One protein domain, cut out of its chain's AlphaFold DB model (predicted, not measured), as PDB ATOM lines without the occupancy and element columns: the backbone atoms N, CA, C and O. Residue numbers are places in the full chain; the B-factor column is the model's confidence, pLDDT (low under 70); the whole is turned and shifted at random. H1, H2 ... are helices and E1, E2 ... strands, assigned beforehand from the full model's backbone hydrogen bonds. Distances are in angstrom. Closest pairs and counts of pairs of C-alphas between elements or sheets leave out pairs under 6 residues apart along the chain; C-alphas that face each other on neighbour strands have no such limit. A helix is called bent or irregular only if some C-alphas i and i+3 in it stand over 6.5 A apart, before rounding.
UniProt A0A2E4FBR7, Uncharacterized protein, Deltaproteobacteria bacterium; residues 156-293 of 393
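AT A GLANCE: This is residues 156 to 293 of the 393 residues of an uncharacterized protein of Deltaproteobacteria bacterium (UniProt A0A2E4FBR7). One strongly twisted sheet, with the long hairpin E3 and E4 through its middle, curls round helix H2, while the short helix H1 packs on the opposite face near E1. E1 and E2 share one side of E3, and the short strands E5, E7 and E6 extend the sheet beyond E4. The printed part has 138 residues with two named helices and seven named strands; along the chain E1 to E4 come first, then H1 and H2, then E5 to E7, and the strand pairing is mixed: E4 and E5 are parallel neighbours, as are E5 and E7, while E1 and E3, E2 and E3, E3 and E4, and E6 and E7 are antiparallel neighbours. The class is mixed, helices and strands, with under half of the residues in named elements. The whole is compact, with a radius of gyration of the C-alphas of 14.7 A and spans of 43 by 38 by 25 A.

IN THESE COORDINATES: E1, residues 161 to 166, begins at C-alpha 161 (216.806, 183.654, 118.802) and is 15.4 A long. E2 is residues 194 to 199, 15.5 A; E3 is residues 202 to 213, 33.4 A; E4 is residues 220 to 230, 31.0 A. H1 is residues 238 to 245, 10.4 A, and H2 is residues 250 to 261, 17.9 A. E5 is residues 265 to 268, E6 residues 280 to 282, and E7 residues 286 to 289, ending at C-alpha 289 (202.451, 191.909, 104.557).

HOW THE PARTS SIT: E1 is antiparallel to E3 at 130 degrees, with N 162 and O 212 2.9 A apart. E2, E3 and E4 form a meander, each strand the antiparallel neighbour of the one before; N 196 and O 204 are 2.9 A apart, N 207 and O 225 2.8 A. E4, H1 H2 and E5 form a strand-helix-strand unit, two parallel neighbour strands with helices between, whose crossover is left-handed; N 226 and O 266 are 2.7 A apart. E5 is parallel to E7, with N 267 and O 287 2.8 A apart, and the hairpin E6 and E7 has N 281 and O 288 at 2.8 A. H1 is on the sheet at a height of 4.9 A, over none of its strands; its closest C-alphas to E1 are Leu 242 and Ala 163, 5.7 A. H2 is on the opposite face, its closest C-alphas to E4 being Lys 257 and Phe 223, 5.4 A. H2 is irregular: C-alphas 251 and 254 are 7.0 A apart. In H1 every O i to N i+4 pair is within hydrogen-bond range, in H2 5 of 8.

THE WHOLE: The C-alphas farthest apart, of Ala 200 and Ala 215, are 43.7 A apart. The printed part has no cut. The links E1 to E2 and E5 to E6 are long. The mean pLDDT of the printed part is 80.8; residues 168 to 193, 234 to 236 and 276 to 277 are under 70.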
ATOM      1  N   GLY A 156     217.948 197.974 116.088       82.31
ATOM      2  CA  GLY A 156     217.881 198.274 117.520       82.31
ATOM      3  C   GLY A 156     217.262 197.160 118.365       82.31
ATOM      4  O   GLY A 156     217.356 197.229 119.586       82.31
ATOM      5  N   TYR A 157     216.676 196.131 117.744       88.56
ATOM      6  CA  TYR A 157     216.178 194.960 118.460       88.56
ATOM      7  C   TYR A 157     217.329 193.967 118.693       88.56
ATOM      8  O   TYR A 157     218.045 193.622 117.741       88.56
ATOM      9  N   PRO A 158     217.539 193.493 119.936       91.44
ATOM     10  CA  PRO A 158     218.530 192.472 120.214       91.44
ATOM     11  C   PRO A 158     218.136 191.172 119.518       91.44
ATOM     12  O   PRO A 158     216.961 190.836 119.394       91.44
ATOM     13  N   GLN A 159     219.138 190.419 119.081       94.44
ATOM     14  CA  GLN A 159     218.910 189.047 118.657       94.44
ATOM     15  C   GLN A 159     218.577 188.206 119.892       94.44
ATOM     16  O   GLN A 159     219.394 188.110 120.808       94.44
ATOM     17  N   VAL A 160     217.387 187.613 119.912       93.69
ATOM     18  CA  VAL A 160     216.892 186.782 121.024       93.69
ATOM     19  C   VAL A 160     216.762 185.307 120.636       93.69
ATOM     20  O   VAL A 160     216.647 184.446 121.512       93.69
ATOM     21  N   GLY A 161     216.849 185.006 119.338       94.44
ATOM     22  CA  GLY A 161     216.806 183.654 118.802       94.44
ATOM     23  C   GLY A 161     217.751 183.409 117.630       94.44
ATOM     24  O   GLY A 161     218.410 184.318 117.121       94.44
ATOM     25  N   THR A 162     217.788 182.155 117.205       96.50
ATOM     26  CA  THR A 162     218.384 181.696 115.947       96.50
ATOM     27  C   THR A 162     217.299 181.045 115.110       96.50
ATOM     28  O   THR A 162     216.533 180.244 115.652       96.50
ATOM     29  N   ALA A 163     217.235 181.377 113.824       95.06
ATOM     30  CA  ALA A 163     216.256 180.800 112.915       95.06
ATOM     31  C   ALA A 163     216.935 179.902 111.876       95.06
ATOM     32  O   ALA A 163     217.938 180.287 111.271       95.06
ATOM     33  N   GLU A 164     216.369 178.724 111.642       94.25
ATOM     34  CA  GLU A 164     216.842 177.783 110.630       94.25
ATOM     35  C   GLU A 164     215.702 177.299 109.737       94.25
ATOM     36  O   GLU A 164     214.549 177.215 110.157       94.25
ATOM     37  N   ILE A 165     216.033 177.022 108.475       91.25
ATOM     38  CA  ILE A 165     215.099 176.407 107.535       91.25
ATOM     39  C   ILE A 165     215.172 174.905 107.768       91.25
ATOM     40  O   ILE A 165     216.250 174.318 107.674       91.25
ATOM     41  N   LEU A 166     214.026 174.310 108.058       87.50
ATOM     42  CA  LEU A 166     213.884 172.873 108.193       87.50
ATOM     43  C   LEU A 166     213.527 172.242 106.848       87.50
ATOM     44  O   LEU A 166     212.926 172.877 105.975       87.50
ATOM     45  N   ASP A 167     213.865 170.967 106.705       78.00
ATOM     46  CA  ASP A 167     213.330 170.155 105.621       78.00
ATOM     47  C   ASP A 167     211.837 169.877 105.879       78.00
ATOM     48  O   ASP A 167     211.405 169.684 107.018       78.00
ATOM     49  N   TRP A 168     211.023 169.821 104.823       69.88
ATOM     50  CA  TRP A 168     209.603 169.472 104.949       69.88
ATOM     51  C   TRP A 168     209.392 168.057 105.500       69.88
ATOM     52  O   TRP A 168     208.308 167.767 106.009       69.88
ATOM     53  N   SER A 169     210.403 167.188 105.433       59.03
ATOM     54  CA  SER A 169     210.359 165.838 106.007       59.03
ATOM     55  C   SER A 169     210.239 165.852 107.530       59.03
ATOM     56  O   SER A 169     209.686 164.906 108.094       59.03
ATOM     57  N   ASP A 170     210.679 166.936 108.171       56.19
ATOM     58  CA  ASP A 170     210.590 167.145 109.614       56.19
ATOM     59  C   ASP A 170     209.259 167.791 110.037       56.19
ATOM     60  O   ASP A 170     208.950 167.874 111.227       56.19
ATOM     61  N   SER A 171     208.431 168.220 109.078       57.22
ATOM     62  CA  SER A 171     207.093 168.731 109.374       57.22
ATOM     63  C   SER A 171     206.104 167.573 109.573       57.22
ATOM     64  O   SER A 171     205.973 166.685 108.731       57.22
ATOM     65  N   GLU A 172     205.338 167.590 110.670       51.88
ATOM     66  CA  GLU A 172     204.298 166.575 110.938       51.88
ATOM     67  C   GLU A 172     203.164 166.574 109.891       51.88
ATOM     68  O   GLU A 172     202.345 165.653 109.834       51.88
ATOM     69  N   LYS A 173     203.107 167.610 109.050       51.31
ATOM     70  CA  LYS A 173     202.126 167.794 107.986       51.31
ATOM     71  C   LYS A 173     202.877 167.948 106.666       51.31
ATOM     72  O   LYS A 173     203.400 169.022 106.401       51.31
ATOM     73  N   CYS A 174     202.860 166.935 105.792       47.16
ATOM     74  CA  CYS A 174     203.196 167.163 104.384       47.16
ATOM     75  C   CYS A 174     202.258 168.258 103.855       47.16
ATOM     76  O   CYS A 174     201.056 168.028 103.706       47.16
ATOM     77  N   VAL A 175     202.790 169.462 103.660       51.62
ATOM     78  CA  VAL A 175     201.989 170.656 103.391       51.62
ATOM     79  C   VAL A 175     201.229 170.515 102.078       51.62
ATOM     80  O   VAL A 175     201.776 170.092 101.065       51.62
ATOM     81  N   CYS A 176     199.955 170.899 102.099       46.28
ATOM     82  CA  CYS A 176     199.178 171.114 100.890       46.28
ATOM     83  C   CYS A 176     199.466 172.490 100.297       46.28
ATOM     84  O   CYS A 176     199.338 173.502 100.983       46.28
ATOM     85  N   PHE A 177     199.862 172.512  99.025       53.56
ATOM     86  CA  PHE A 177     200.399 173.696  98.342       53.56
ATOM     87  C   PHE A 177     199.390 174.427  97.439       53.56
ATOM     88  O   PHE A 177     199.735 175.434  96.826       53.56
ATOM     89  N   ASP A 178     198.144 173.955  97.374       49.84
ATOM     90  CA  ASP A 178     197.015 174.701  96.819       49.84
ATOM     91  C   ASP A 178     195.804 174.604  97.764       49.84
ATOM     92  O   ASP A 178     195.778 173.758  98.664       49.84
ATOM     93  N   ILE A 179     194.816 175.487  97.572       43.50
ATOM     94  CA  ILE A 179     193.595 175.557  98.399       43.50
ATOM     95  C   ILE A 179     192.785 174.244  98.396       43.50
ATOM     96  O   ILE A 179     191.988 174.016  99.302       43.50
ATOM     97  N   ASP A 180     193.030 173.375  97.411       44.81
ATOM     98  CA  ASP A 180     192.360 172.101  97.165       44.81
ATOM     99  C   ASP A 180     193.255 170.869  97.486       44.81
ATOM    100  O   ASP A 180     192.828 169.732  97.274       44.81
ATOM    101  N   CYS A 181     194.482 171.048  98.007       49.44
ATOM    102  CA  CYS A 181     195.486 169.989  98.226       49.44
ATOM    103  C   CYS A 181     195.853 169.130  96.983       49.44
ATOM    104  O   CYS A 181     196.322 167.999  97.141       49.44
ATOM    105  N   VAL A 182     195.657 169.580  95.738       44.00
ATOM    106  CA  VAL A 182     195.708 168.672  94.563       44.00
ATOM    107  C   VAL A 182     197.135 168.372  94.080       44.00
ATOM    108  O   VAL A 182     197.381 167.331  93.467       44.00
ATOM    109  N   THR A 183     198.100 169.245  94.368       45.41
ATOM    110  CA  THR A 183     199.464 169.181  93.803       45.41
ATOM    111  C   THR A 183     200.562 168.715  94.765       45.41
ATOM    112  O   THR A 183     201.746 168.938  94.507       45.41
ATOM    113  N   CYS A 184     200.222 167.989  95.834       46.53
ATOM    114  CA  CYS A 184     201.225 167.343  96.687       46.53
ATOM    115  C   CYS A 184     201.961 166.233  95.922       46.53
ATOM    116  O   CYS A 184     201.549 165.072  95.924       46.53
ATOM    117  N   SER A 185     203.078 166.561  95.274       46.38
ATOM    118  CA  SER A 185     204.019 165.527  94.863       46.38
ATOM    119  C   SER A 185     204.710 165.021  96.132       46.38
ATOM    120  O   SER A 185     205.404 165.766  96.818       46.38
ATOM    121  N   ALA A 186     204.521 163.748  96.477       45.12
ATOM    122  CA  ALA A 186     205.229 163.127  97.600       45.12
ATOM    123  C   ALA A 186     206.767 163.149  97.419       45.12
ATOM    124  O   ALA A 186     207.501 162.926  98.378       45.12
ATOM    125  N   GLU A 187     207.263 163.447  96.212       50.44
ATOM    126  CA  GLU A 187     208.690 163.538  95.880       50.44
ATOM    127  C   GLU A 187     209.388 164.776  96.476       50.44
ATOM    128  O   GLU A 187     210.612 164.777  96.589       50.44
ATOM    129  N   THR A 188     208.647 165.807  96.902       50.28
ATOM    130  CA  THR A 188     209.204 167.077  97.412       50.28
ATOM    131  C   THR A 188     209.299 167.176  98.934       50.28
ATOM    132  O   THR A 188     209.695 168.220  99.441       50.28
ATOM    133  N   CYS A 189     209.004 166.105  99.678       49.53
ATOM    134  CA  CYS A 189     209.121 166.125 101.143       49.53
ATOM    135  C   CYS A 189     210.576 166.240 101.640       49.53
ATOM    136  O   CYS A 189     210.761 166.325 102.835       49.53
ATOM    137  N   GLY A 190     211.586 166.208 100.760       51.22
ATOM    138  CA  GLY A 190     213.002 166.422 101.104       51.22
ATOM    139  C   GLY A 190     213.562 167.790 100.677       51.22
ATOM    140  O   GLY A 190     214.768 167.913 100.457       51.22
ATOM    141  N   ALA A 191     212.697 168.765 100.383       57.50
ATOM    142  CA  ALA A 191     213.099 170.090  99.921       57.50
ATOM    143  C   ALA A 191     213.098 171.108 101.073       57.50
ATOM    144  O   ALA A 191     212.183 171.140 101.878       57.50
ATOM    145  N   GLU A 192     214.059 172.030 101.096       62.34
ATOM    146  CA  GLU A 192     214.092 173.136 102.075       62.34
ATOM    147  C   GLU A 192     213.110 174.277 101.716       62.34
ATOM    148  O   GLU A 192     212.808 175.151 102.526       62.34
ATOM    149  N   ALA A 193     212.619 174.308 100.472       65.62
ATOM    150  CA  ALA A 193     211.704 175.333  99.978       65.62
ATOM    151  C   ALA A 193     210.829 174.808  98.831       65.62
ATOM    152  O   ALA A 193     211.264 173.968  98.041       65.62
ATOM    153  N   CYS A 194     209.615 175.347  98.694       70.12
ATOM    154  CA  CYS A 194     208.679 174.993  97.618       70.12
ATOM    155  C   CYS A 194     208.058 176.252  97.003       70.12
ATOM    156  O   CYS A 194     207.648 177.140  97.741       70.12
ATOM    157  N   THR A 195     207.983 176.353  95.671       75.88
ATOM    158  CA  THR A 195     207.344 177.500  94.994       75.88
ATOM    159  C   THR A 195     205.994 177.103  94.408       75.88
ATOM    160  O   THR A 195     205.918 176.105  93.694       75.88
ATOM    161  N   TYR A 196     204.955 177.890  94.682       75.75
ATOM    162  CA  TYR A 196     203.588 177.668  94.210       75.75
ATOM    163  C   TYR A 196     202.958 178.956  93.666       75.75
ATOM    164  O   TYR A 196     203.354 180.066  94.025       75.75
ATOM    165  N   GLU A 197     201.967 178.805  92.789       80.38
ATOM    166  CA  GLU A 197     201.196 179.925  92.244       80.38
ATOM    167  C   GLU A 197     200.084 180.299  93.232       80.38
ATOM    168  O   GLU A 197     199.158 179.523  93.459       80.38
ATOM    169  N   LEU A 198     200.161 181.495  93.816       81.12
ATOM    170  CA  LEU A 198     199.103 182.041  94.669       81.12
ATOM    171  C   LEU A 198     197.901 182.482  93.822       81.12
ATOM    172  O   LEU A 198     196.749 182.280  94.197       81.12
ATOM    173  N   ASN A 199     198.167 183.128  92.684       82.75
ATOM    174  CA  ASN A 199     197.170 183.511  91.686       82.75
ATOM    175  C   ASN A 199     197.840 183.748  90.325       82.75
ATOM    176  O   ASN A 199     199.058 183.692  90.210       82.75
ATOM    177  N   ALA A 200     197.054 184.088  89.297       85.06
ATOM    178  CA  ALA A 200     197.544 184.290  87.926       85.06
ATOM    179  C   ALA A 200     198.691 185.312  87.776       85.06
ATOM    180  O   ALA A 200     199.341 185.338  86.734       85.06
ATOM    181  N   ASN A 201     198.914 186.168  88.778       86.19
ATOM    182  CA  ASN A 201     199.936 187.209  88.760       86.19
ATOM    183  C   ASN A 201     200.964 187.074  89.893       86.19
ATOM    184  O   ASN A 201     201.859 187.916  89.962       86.19
ATOM    185  N   HIS A 202     200.817 186.095  90.794       84.25
ATOM    186  CA  HIS A 202     201.664 185.979  91.975       84.25
ATOM    187  C   HIS A 202     202.068 184.535  92.261       84.25
ATOM    188  O   HIS A 202     201.205 183.678  92.429       84.25
ATOM    189  N   ALA A 203     203.369 184.314  92.435       85.88
ATOM    190  CA  ALA A 203     203.942 183.077  92.951       85.88
ATOM    191  C   ALA A 203     204.644 183.330  94.292       85.88
ATOM    192  O   ALA A 203     205.200 184.412  94.519       85.88
ATOM    193  N   LEU A 204     204.640 182.327  95.165       86.31
ATOM    194  CA  LEU A 204     205.231 182.354  96.500       86.31
ATOM    195  C   LEU A 204     206.200 181.186  96.678       86.31
ATOM    196  O   LEU A 204     205.904 180.074  96.254       86.31
ATOM    197  N   THR A 205     207.324 181.422  97.348       85.06
ATOM    198  CA  THR A 205     208.206 180.378  97.874       85.06
ATOM    199  C   THR A 205     207.954 180.208  99.367       85.06
ATOM    200  O   THR A 205     208.115 181.159 100.130       85.06
ATOM    201  N   LYS A 206     207.561 179.002  99.773       88.19
ATOM    202  CA  LYS A 206     207.257 178.600 101.147       88.19
ATOM    203  C   LYS A 206     208.460 177.932 101.810       88.19
ATOM    204  O   LYS A 206     209.135 177.120 101.176       88.19
ATOM    205  N   TYR A 207     208.657 178.236 103.088       88.19
ATOM    206  CA  TYR A 207     209.713 177.743 103.966       88.19
ATOM    207  C   TYR A 207     209.105 177.245 105.282       88.19
ATOM    208  O   TYR A 207     208.211 177.897 105.833       88.19
ATOM    209  N   HIS A 208     209.617 176.125 105.792       89.81
ATOM    210  CA  HIS A 208     209.386 175.682 107.165       89.81
ATOM    211  C   HIS A 208     210.538 176.191 108.028       89.81
ATOM    212  O   HIS A 208     211.699 175.961 107.695       89.81
ATOM    213  N   VAL A 209     210.235 176.935 109.085       92.56
ATOM    214  CA  VAL A 209     211.251 177.619 109.891       92.56
ATOM    215  C   VAL A 209     211.155 177.152 111.330       92.56
ATOM    216  O   VAL A 209     210.073 177.207 111.912       92.56
ATOM    217  N   GLU A 210     212.282 176.747 111.913       94.50
ATOM    218  CA  GLU A 210     212.437 176.653 113.364       94.50
ATOM    219  C   GLU A 210     213.041 177.953 113.888       94.50
ATOM    220  O   GLU A 210     214.005 178.478 113.331       94.50
ATOM    221  N   LEU A 211     212.486 178.469 114.980       95.25
ATOM    222  CA  LEU A 211     213.053 179.574 115.735       95.25
ATOM    223  C   LEU A 211     213.318 179.114 117.166       95.25
ATOM    224  O   LEU A 211     212.404 178.683 117.870       95.25
ATOM    225  N   ARG A 212     214.582 179.204 117.582       95.56
ATOM    226  CA  ARG A 212     215.082 178.703 118.867       95.56
ATOM    227  C   ARG A 212     215.648 179.829 119.711       95.56
ATOM    228  O   ARG A 212     216.416 180.651 119.213       95.56
ATOM    229  N   SER A 213     215.289 179.875 120.991       94.75
ATOM    230  CA  SER A 213     215.738 180.942 121.886       94.75
ATOM    231  C   SER A 213     217.201 180.766 122.278       94.75
ATOM    232  O   SER A 213     217.650 179.676 122.632       94.75
ATOM    233  N   ILE A 214     217.946 181.873 122.258       93.25
ATOM    234  CA  ILE A 214     219.334 181.918 122.741       93.25
ATOM    235  C   ILE A 214     219.366 181.900 124.275       93.25
ATOM    236  O   ILE A 214     220.287 181.344 124.871       93.25
ATOM    237  N   ALA A 215     218.365 182.511 124.916       87.69
ATOM    238  CA  ALA A 215     218.256 182.572 126.371       87.69
ATOM    239  C   ALA A 215     217.646 181.291 126.963       87.69
ATOM    240  O   ALA A 215     218.034 180.883 128.057       87.69
ATOM    241  N   TYR A 216     216.737 180.641 126.228       87.56
ATOM    242  CA  TYR A 216     215.997 179.457 126.667       87.56
ATOM    243  C   TYR A 216     216.171 178.325 125.646       87.56
ATOM    244  O   TYR A 216     215.338 178.143 124.768       87.56
ATOM    245  N   MET A 217     217.266 177.566 125.730       82.25
ATOM    246  CA  MET A 217     217.657 176.614 124.670       82.25
ATOM    247  C   MET A 217     216.616 175.526 124.356       82.25
ATOM    248  O   MET A 217     216.552 175.051 123.218       82.25
ATOM    249  N   ASP A 218     215.791 175.169 125.341       85.75
ATOM    250  CA  ASP A 218     214.702 174.196 125.196       85.75
ATOM    251  C   ASP A 218     213.425 174.813 124.600       85.75
ATOM    252  O   ASP A 218     212.482 174.101 124.265       85.75
ATOM    253  N   HIS A 219     213.383 176.138 124.440       86.94
ATOM    254  CA  HIS A 219     212.278 176.841 123.809       86.94
ATOM    255  C   HIS A 219     212.552 177.030 122.315       86.94
ATOM    256  O   HIS A 219     213.355 177.875 121.903       86.94
ATOM    257  N   ALA A 220     211.849 176.239 121.509       92.19
ATOM    258  CA  ALA A 220     211.804 176.373 120.065       92.19
ATOM    259  C   ALA A 220     210.358 176.289 119.571       92.19
ATOM    260  O   ALA A 220     209.515 175.622 120.177       92.19
ATOM    261  N   ILE A 221     210.083 176.966 118.464       92.25
ATOM    262  CA  ILE A 221     208.822 176.862 117.737       92.25
ATOM    263  C   ILE A 221     209.102 176.598 116.264       92.25
ATOM    264  O   ILE A 221     210.117 177.049 115.735       92.25
ATOM    265  N   THR A 222     208.173 175.928 115.594       92.19
ATOM    266  CA  THR A 222     208.165 175.831 114.137       92.19
ATOM    267  C   THR A 222     206.977 176.595 113.570       92.19
ATOM    268  O   THR A 222     205.901 176.642 114.171       92.19
ATOM    269  N   PHE A 223     207.182 177.250 112.431       92.50
ATOM    270  CA  PHE A 223     206.150 178.021 111.743       92.50
ATOM    271  C   PHE A 223     206.449 178.134 110.244       92.50
ATOM    272  O   PHE A 223     207.503 177.718 109.761       92.50
ATOM    273  N   GLU A 224     205.493 178.671 109.493       90.75
ATOM    274  CA  GLU A 224     205.586 178.812 108.044       90.75
ATOM    275  C   GLU A 224     205.847 180.259 107.617       90.75
ATOM    276  O   GLU A 224     205.241 181.214 108.112       90.75
ATOM    277  N   VAL A 225     206.743 180.405 106.641       92.19
ATOM    278  CA  VAL A 225     207.080 181.681 106.006       92.19
ATOM    279  C   VAL A 225     206.966 181.529 104.498       92.19
ATOM    280  O   VAL A 225     207.522 180.605 103.916       92.19
ATOM    281  N   ASN A 226     206.297 182.468 103.841       91.50
ATOM    282  CA  ASN A 226     206.138 182.507 102.394       91.50
ATOM    283  C   ASN A 226     206.669 183.841 101.869       91.50
ATOM    284  O   ASN A 226     206.387 184.892 102.439       91.50
ATOM    285  N   ILE A 227     207.427 183.822 100.778       90.25
ATOM    286  CA  ILE A 227     208.037 185.016 100.180       90.25
ATOM    287  C   ILE A 227     207.648 185.080  98.712       90.25
ATOM    288  O   ILE A 227     207.765 184.090  97.996       90.25
ATOM    289  N   SER A 228     207.198 186.240  98.239       88.75
ATOM    290  CA  SER A 228     206.816 186.405  96.840       88.75
ATOM    291  C   SER A 228     208.000 186.176  95.901       88.75
ATOM    292  O   SER A 228     209.004 186.888  95.944       88.75
ATOM    293  N   ALA A 229     207.857 185.164  95.046       83.44
ATOM    294  CA  ALA A 229     208.824 184.773  94.028       83.44
ATOM    295  C   ALA A 229     208.606 185.546  92.720       83.44
ATOM    296  O   ALA A 229     209.561 185.901  92.026       83.44
ATOM    297  N   ALA A 230     207.346 185.833  92.392       82.75
ATOM    298  CA  ALA A 230     206.969 186.618  91.226       82.75
ATOM    299  C   ALA A 230     205.695 187.422  91.531       82.75
ATOM    300  O   ALA A 230     204.729 186.810  91.967       82.75
ATOM    301  N   PRO A 231     205.669 188.744  91.288       86.50
ATOM    302  CA  PRO A 231     206.851 189.599  91.194       86.50
ATOM    303  C   PRO A 231     207.665 189.550  92.497       86.50
ATOM    304  O   PRO A 231     207.115 189.617  93.589       86.50
ATOM    305  N   ALA A 232     208.988 189.442  92.376       82.62
ATOM    306  CA  ALA A 232     209.866 189.416  93.540       82.62
ATOM    307  C   ALA A 232     209.799 190.736  94.323       82.62
ATOM    308  O   ALA A 232     209.707 191.822  93.743       82.62
ATOM    309  N   ILE A 233     209.905 190.646  95.644       82.06
ATOM    310  CA  ILE A 233     209.960 191.806  96.535       82.06
ATOM    311  C   ILE A 233     211.387 192.273  96.797       82.06
ATOM    312  O   ILE A 233     212.328 191.488  96.875       82.06
ATOM    313  N   THR A 234     211.552 193.589  96.929       68.88
ATOM    314  CA  THR A 234     212.863 194.255  96.905       68.88
ATOM    315  C   THR A 234     213.689 194.057  98.186       68.88
ATOM    316  O   THR A 234     214.869 194.393  98.189       68.88
ATOM    317  N   TYR A 235     213.095 193.533  99.270       61.47
ATOM    318  CA  TYR A 235     213.650 193.638 100.632       61.47
ATOM    319  C   TYR A 235     213.701 192.346 101.455       61.47
ATOM    320  O   TYR A 235     213.863 192.424 102.675       61.47
ATOM    321  N   THR A 236     213.568 191.174 100.841       65.31
ATOM    322  CA  THR A 236     213.511 189.918 101.602       65.31
ATOM    323  C   THR A 236     214.082 188.768 100.791       65.31
ATOM    324  O   THR A 236     213.352 188.005 100.158       65.31
ATOM    325  N   SER A 237     215.405 188.610 100.842       82.44
ATOM    326  CA  SER A 237     215.929 187.247 100.802       82.44
ATOM    327  C   SER A 237     215.412 186.496 102.036       82.44
ATOM    328  O   SER A 237     215.111 187.124 103.056       82.44
ATOM    329  N   ILE A 238     215.323 185.164 101.984       86.38
ATOM    330  CA  ILE A 238     214.971 184.389 103.184       86.38
ATOM    331  C   ILE A 238     215.930 184.706 104.343       86.38
ATOM    332  O   ILE A 238     215.478 184.883 105.464       86.38
ATOM    333  N   ALA A 239     217.218 184.937 104.070       89.56
ATOM    334  CA  ALA A 239     218.190 185.347 105.084       89.56
ATOM    335  C   ALA A 239     217.818 186.670 105.785       89.56
ATOM    336  O   ALA A 239     217.923 186.764 107.006       89.56
ATOM    337  N   ASP A 240     217.331 187.674 105.044       88.31
ATOM    338  CA  ASP A 240     216.874 188.941 105.636       88.31
ATOM    339  C   ASP A 240     215.607 188.764 106.479       88.31
ATOM    340  O   ASP A 240     215.401 189.504 107.438       88.31
ATOM    341  N   VAL A 241     214.745 187.815 106.106       89.50
ATOM    342  CA  VAL A 241     213.531 187.482 106.860       89.50
ATOM    343  C   VAL A 241     213.897 186.772 108.157       89.50
ATOM    344  O   VAL A 241     213.490 187.229 109.221       89.50
ATOM    345  N   LEU A 242     214.731 185.731 108.089       91.62
ATOM    346  CA  LEU A 242     215.228 185.009 109.263       91.62
ATOM    347  C   LEU A 242     215.914 185.965 110.247       91.62
ATOM    348  O   LEU A 242     215.552 185.989 111.418       91.62
ATOM    349  N   TYR A 243     216.786 186.857 109.759       91.06
ATOM    350  CA  TYR A 243     217.433 187.894 110.576       91.06
ATOM    351  C   TYR A 243     216.434 188.740 111.391       91.06
ATOM    352  O   TYR A 243     216.731 189.154 112.514       91.06
ATOM    353  N   ARG A 244     215.254 189.034 110.839       90.88
ATOM    354  CA  ARG A 244     214.216 189.829 111.518       90.88
ATOM    355  C   ARG A 244     213.415 188.982 112.499       90.88
ATOM    356  O   ARG A 244     213.162 189.426 113.613       90.88
ATOM    357  N   LEU A 245     213.070 187.754 112.117       92.12
ATOM    358  CA  LEU A 245     212.341 186.810 112.971       92.12
ATOM    359  C   LEU A 245     213.126 186.482 114.251       92.12
ATOM    360  O   LEU A 245     212.553 186.477 115.334       92.12
ATOM    361  N   GLU A 246     214.453 186.356 114.155       94.38
ATOM    362  CA  GLU A 246     215.381 186.180 115.288       94.38
ATOM    363  C   GLU A 246     215.352 187.302 116.344       94.38
ATOM    364  O   GLU A 246     215.952 187.175 117.417       94.38
ATOM    365  N   ARG A 247     214.707 188.427 116.026       94.50
ATOM    366  CA  ARG A 247     214.628 189.645 116.845       94.50
ATOM    367  C   ARG A 247     213.220 189.942 117.344       94.50
ATOM    368  O   ARG A 247     213.044 190.899 118.096       94.50
ATOM    369  N   ILE A 248     212.225 189.155 116.939       94.00
ATOM    370  CA  ILE A 248     210.904 189.200 117.566       94.00
ATOM    371  C   ILE A 248     211.086 188.744 119.016       94.00
ATOM    372  O   ILE A 248     211.721 187.709 119.220       94.00
ATOM    373  N   PRO A 249     210.561 189.468 120.017       93.50
ATOM    374  CA  PRO A 249     210.655 189.017 121.396       93.50
ATOM    375  C   PRO A 249     210.041 187.633 121.610       93.50
ATOM    376  O   PRO A 249     209.036 187.294 120.984       93.50
ATOM    377  N   VAL A 250     210.646 186.834 122.488       91.75
ATOM    378  CA  VAL A 250     210.291 185.416 122.681       91.75
ATOM    379  C   VAL A 250     208.826 185.255 123.099       91.75
ATOM    380  O   VAL A 250     208.143 184.343 122.645       91.75
ATOM    381  N   GLU A 251     208.307 186.199 123.874       90.88
ATOM    382  CA  GLU A 251     206.923 186.278 124.348       90.88
ATOM    383  C   GLU A 251     205.906 186.313 123.193       90.88
ATOM    384  O   GLU A 251     204.765 185.883 123.339       90.88
ATOM    385  N   TYR A 252     206.326 186.783 122.016       95.06
ATOM    386  CA  TYR A 252     205.487 186.914 120.826       95.06
ATOM    387  C   TYR A 252     205.595 185.723 119.873       95.06
ATOM    388  O   TYR A 252     204.798 185.616 118.938       95.06
ATOM    389  N   TRP A 253     206.545 184.809 120.090       93.69
ATOM    390  CA  TRP A 253     206.779 183.681 119.187       93.69
ATOM    391  C   TRP A 253     205.563 182.770 119.078       93.69
ATOM    392  O   TRP A 253     205.261 182.285 117.993       93.69
ATOM    393  N   TYR A 254     204.788 182.607 120.151       91.19
ATOM    394  CA  TYR A 254     203.574 181.797 120.084       91.19
ATOM    395  C   TYR A 254     202.568 182.306 119.035       91.19
ATOM    396  O   TYR A 254     201.913 181.501 118.379       91.19
ATOM    397  N   GLY A 255     202.515 183.618 118.782       93.69
ATOM    398  CA  GLY A 255     201.708 184.175 117.696       93.69
ATOM    399  C   GLY A 255     202.103 183.626 116.319       93.69
ATOM    400  O   GLY A 255     201.230 183.327 115.511       93.69
ATOM    401  N   LEU A 256     203.399 183.391 116.080       94.44
ATOM    402  CA  LEU A 256     203.911 182.774 114.847       94.44
ATOM    403  C   LEU A 256     203.455 181.315 114.701       94.44
ATOM    404  O   LEU A 256     203.144 180.857 113.597       94.44
ATOM    405  N   LYS A 257     203.380 180.595 115.826       91.12
ATOM    406  CA  LYS A 257     202.838 179.235 115.867       91.12
ATOM    407  C   LYS A 257     201.338 179.237 115.558       91.12
ATOM    408  O   LYS A 257     200.924 178.484 114.682       91.12
ATOM    409  N   ILE A 258     200.557 180.118 116.197       90.12
ATOM    410  CA  ILE A 258     199.103 180.254 115.976       90.12
ATOM    411  C   ILE A 258     198.801 180.396 114.475       90.12
ATOM    412  O   ILE A 258     198.095 179.567 113.904       90.12
ATOM    413  N   ILE A 259     199.394 181.386 113.806       91.75
ATOM    414  CA  ILE A 259     199.099 181.664 112.388       91.75
ATOM    415  C   ILE A 259     199.491 180.534 111.431       91.75
ATOM    416  O   ILE A 259     198.986 180.466 110.315       91.75
ATOM    417  N   THR A 260     200.384 179.640 111.845       88.75
ATOM    418  CA  THR A 260     200.738 178.451 111.062       88.75
ATOM    419  C   THR A 260     199.815 177.280 111.373       88.75
ATOM    420  O   THR A 260     199.443 176.520 110.486       88.75
ATOM    421  N   GLU A 261     199.424 177.117 112.634       84.06
ATOM    422  CA  GLU A 261     198.546 176.028 113.054       84.06
ATOM    423  C   GLU A 261     197.161 176.132 112.402       84.06
ATOM    424  O   GLU A 261     196.618 175.111 111.965       84.06
ATOM    425  N   PHE A 262     196.634 177.356 112.285       77.38
ATOM    426  CA  PHE A 262     195.291 177.629 111.758       77.38
ATOM    427  C   PHE A 262     195.258 178.156 110.319       77.38
ATOM    428  O   PHE A 262     194.175 178.365 109.767       77.38
ATOM    429  N   GLY A 263     196.410 178.353 109.682       86.00
ATOM    430  CA  GLY A 263     196.448 178.771 108.287       86.00
ATOM    431  C   GLY A 263     197.827 178.661 107.661       86.00
ATOM    432  O   GLY A 263     198.406 177.581 107.661       86.00
ATOM    433  N   HIS A 264     198.302 179.732 107.026       83.25
ATOM    434  CA  HIS A 264     199.461 179.672 106.123       83.25
ATOM    435  C   HIS A 264     200.717 180.369 106.647       83.25
ATOM    436  O   HIS A 264     201.677 180.544 105.892       83.25
ATOM    437  N   GLY A 265     200.718 180.794 107.910       91.69
ATOM    438  CA  GLY A 265     201.850 181.485 108.516       91.69
ATOM    439  C   GLY A 265     201.991 182.933 108.044       91.69
ATOM    440  O   GLY A 265     201.000 183.650 107.886       91.69
ATOM    441  N   ILE A 266     203.229 183.380 107.828       93.69
ATOM    442  CA  ILE A 266     203.516 184.730 107.321       93.69
ATOM    443  C   ILE A 266     203.688 184.693 105.801       93.69
ATOM    444  O   ILE A 266     204.415 183.844 105.287       93.69
ATOM    445  N   GLN A 267     203.093 185.637 105.072       92.62
ATOM    446  CA  GLN A 267     203.356 185.878 103.653       92.62
ATOM    447  C   GLN A 267     203.923 187.278 103.424       92.62
ATOM    448  O   GLN A 267     203.264 188.289 103.656       92.62
ATOM    449  N   PHE A 268     205.139 187.335 102.891       92.25
ATOM    450  CA  PHE A 268     205.753 188.554 102.387       92.25
ATOM    451  C   PHE A 268     205.407 188.714 100.908       92.25
ATOM    452  O   PHE A 268     205.937 188.009 100.044       92.25
ATOM    453  N   LEU A 269     204.496 189.634 100.616       90.31
ATOM    454  CA  LEU A 269     203.854 189.795  99.316       90.31
ATOM    455  C   LEU A 269     204.316 191.073  98.614       90.31
ATOM    456  O   LEU A 269     204.639 192.079  99.240       90.31
ATOM    457  N   HIS A 270     204.334 191.061  97.284       89.12
ATOM    458  CA  HIS A 270     204.619 192.273  96.521       89.12
ATOM    459  C   HIS A 270     203.493 193.297  96.650       89.12
ATOM    460  O   HIS A 270     202.321 192.935  96.699       89.12
ATOM    461  N   GLY A 271     203.832 194.591  96.644       86.06
ATOM    462  CA  GLY A 271     202.856 195.669  96.860       86.06
ATOM    463  C   GLY A 271     201.706 195.703  95.843       86.06
ATOM    464  O   GLY A 271     200.634 196.224  96.135       86.06
ATOM    465  N   SER A 272     201.877 195.079  94.671       87.38
ATOM    466  CA  SER A 272     200.786 194.870  93.702       87.38
ATOM    467  C   SER A 272     199.642 194.009  94.240       87.38
ATOM    468  O   SER A 272     198.534 194.114  93.724       87.38
ATOM    469  N   TYR A 273     199.891 193.180  95.256       85.69
ATOM    470  CA  TYR A 273     198.874 192.352  95.895       85.69
ATOM    471  C   TYR A 273     197.865 193.187  96.696       85.69
ATOM    472  O   TYR A 273     196.673 192.899  96.685       85.69
ATOM    473  N   PHE A 274     198.317 194.268  97.338       82.75
ATOM    474  CA  PHE A 274     197.508 195.057  98.276       82.75
ATOM    475  C   PHE A 274     196.641 196.139  97.616       82.75
ATOM    476  O   PHE A 274     195.900 196.845  98.300       82.75
ATOM    477  N   GLY A 275     196.740 196.329  96.295       73.75
ATOM    478  CA  GLY A 275     195.876 197.258  95.555       73.75
ATOM    479  C   GLY A 275     195.943 198.732  95.998       73.75
ATOM    480  O   GLY A 275     195.049 199.500  95.652       73.75
ATOM    481  N   GLY A 276     196.977 199.137  96.750       65.62
ATOM    482  CA  GLY A 276     197.165 200.509  97.248       65.62
ATOM    483  C   GLY A 276     196.462 200.845  98.572       65.62
ATOM    484  O   GLY A 276     196.399 202.021  98.919       65.62
ATOM    485  N   GLY A 277     195.931 199.847  99.288       69.94
ATOM    486  CA  GLY A 277     195.274 200.012 100.590       69.94
ATOM    487  C   GLY A 277     196.220 199.825 101.783       69.94
ATOM    488  O   GLY A 277     197.070 200.673 102.056       69.94
ATOM    489  N   ALA A 278     196.040 198.725 102.522       74.69
ATOM    490  CA  ALA A 278     196.826 198.413 103.716       74.69
ATOM    491  C   ALA A 278     198.224 197.878 103.371       74.69
ATOM    492  O   ALA A 278     198.437 197.297 102.310       74.69
ATOM    493  N   ALA A 279     199.182 198.055 104.285       82.69
ATOM    494  CA  ALA A 279     200.527 197.493 104.149       82.69
ATOM    495  C   ALA A 279     200.660 196.079 104.740       82.69
ATOM    496  O   ALA A 279     201.636 195.382 104.449       82.69
ATOM    497  N   ALA A 280     199.705 195.669 105.571       91.50
ATOM    498  CA  ALA A 280     199.646 194.349 106.166       91.50
ATOM    499  C   ALA A 280     198.221 194.015 106.633       91.50
ATOM    500  O   ALA A 280     197.389 194.915 106.765       91.50
ATOM    501  N   TYR A 281     197.968 192.724 106.840       92.06
ATOM    502  CA  TYR A 281     196.761 192.168 107.438       92.06
ATOM    503  C   TYR A 281     197.136 191.013 108.370       92.06
ATOM    504  O   TYR A 281     197.717 190.022 107.925       92.06
ATOM    505  N   GLY A 282     196.770 191.126 109.641       92.62
ATOM    506  CA  GLY A 282     196.935 190.100 110.658       92.62
ATOM    507  C   GLY A 282     195.614 189.434 111.028       92.62
ATOM    508  O   GLY A 282     194.572 190.075 111.176       92.62
ATOM    509  N   SER A 283     195.659 188.121 111.203       92.25
ATOM    510  CA  SER A 283     194.574 187.328 111.777       92.25
ATOM    511  C   SER A 283     195.138 186.187 112.622       92.25
ATOM    512  O   SER A 283     196.353 185.991 112.685       92.25
ATOM    513  N   MET A 284     194.277 185.389 113.256       90.31
ATOM    514  CA  MET A 284     194.726 184.148 113.901       90.31
ATOM    515  C   MET A 284     195.179 183.066 112.901       90.31
ATOM    516  O   MET A 284     195.798 182.095 113.307       90.31
ATOM    517  N   ASN A 285     194.899 183.218 111.602       88.06
ATOM    518  CA  ASN A 285     195.223 182.213 110.583       88.06
ATOM    519  C   ASN A 285     196.404 182.618 109.688       88.06
ATOM    520  O   ASN A 285     196.873 181.806 108.899       88.06
ATOM    521  N   TYR A 286     196.827 183.881 109.716       92.56
ATOM    522  CA  TYR A 286     197.882 184.377 108.834       92.56
ATOM    523  C   TYR A 286     198.350 185.780 109.209       92.56
ATOM    524  O   TYR A 286     197.618 186.546 109.839       92.56
ATOM    525  N   ILE A 287     199.535 186.132 108.711       95.44
ATOM    526  CA  ILE A 287     199.969 187.520 108.542       95.44
ATOM    527  C   ILE A 287     200.390 187.716 107.089       95.44
ATOM    528  O   ILE A 287     201.385 187.147 106.652       95.44
ATOM    529  N   ASP A 288     199.686 188.577 106.368       93.38
ATOM    530  CA  ASP A 288     200.038 188.957 105.002       93.38
ATOM    531  C   ASP A 288     200.610 190.371 105.024       93.38
ATOM    532  O   ASP A 288     199.970 191.293 105.520       93.38
ATOM    533  N   THR A 289     201.810 190.590 104.491       92.56
ATOM    534  CA  THR A 289     202.451 191.909 104.557       92.56
ATOM    535  C   THR A 289     203.328 192.214 103.350       92.56
ATOM    536  O   THR A 289     204.014 191.347 102.818       92.56
ATOM    537  N   GLN A 290     203.339 193.478 102.915       88.62
ATOM    538  CA  GLN A 290     204.300 193.968 101.913       88.62
ATOM    539  C   GLN A 290     205.613 194.458 102.525       88.62
ATOM    540  O   GLN A 290     206.520 194.898 101.815       88.62
ATOM    541  N   THR A 291     205.707 194.441 103.853       84.62
ATOM    542  CA  THR A 291     206.861 194.926 104.599       84.62
ATOM    543  C   THR A 291     207.344 193.838 105.534       84.62
ATOM    544  O   THR A 291     206.587 192.985 105.965       84.62
ATOM    545  N   ALA A 292     208.609 193.890 105.911       81.50
ATOM    546  CA  ALA A 292     209.070 193.142 107.067       81.50
ATOM    547  C   ALA A 292     209.510 194.140 108.136       81.50
ATOM    548  O   ALA A 292     210.631 194.046 108.615       81.50
ATOM    549  N   ASP A 293     208.716 195.176 108.417       86.75
ATOM    550  CA  ASP A 293     208.995 196.130 109.497       86.75
ATOM    551  C   ASP A 293     208.645 195.529 110.870       86.75
ATOM    552  O   ASP A 293     207.693 194.758 110.986       86.75
TER     553      ASP A 293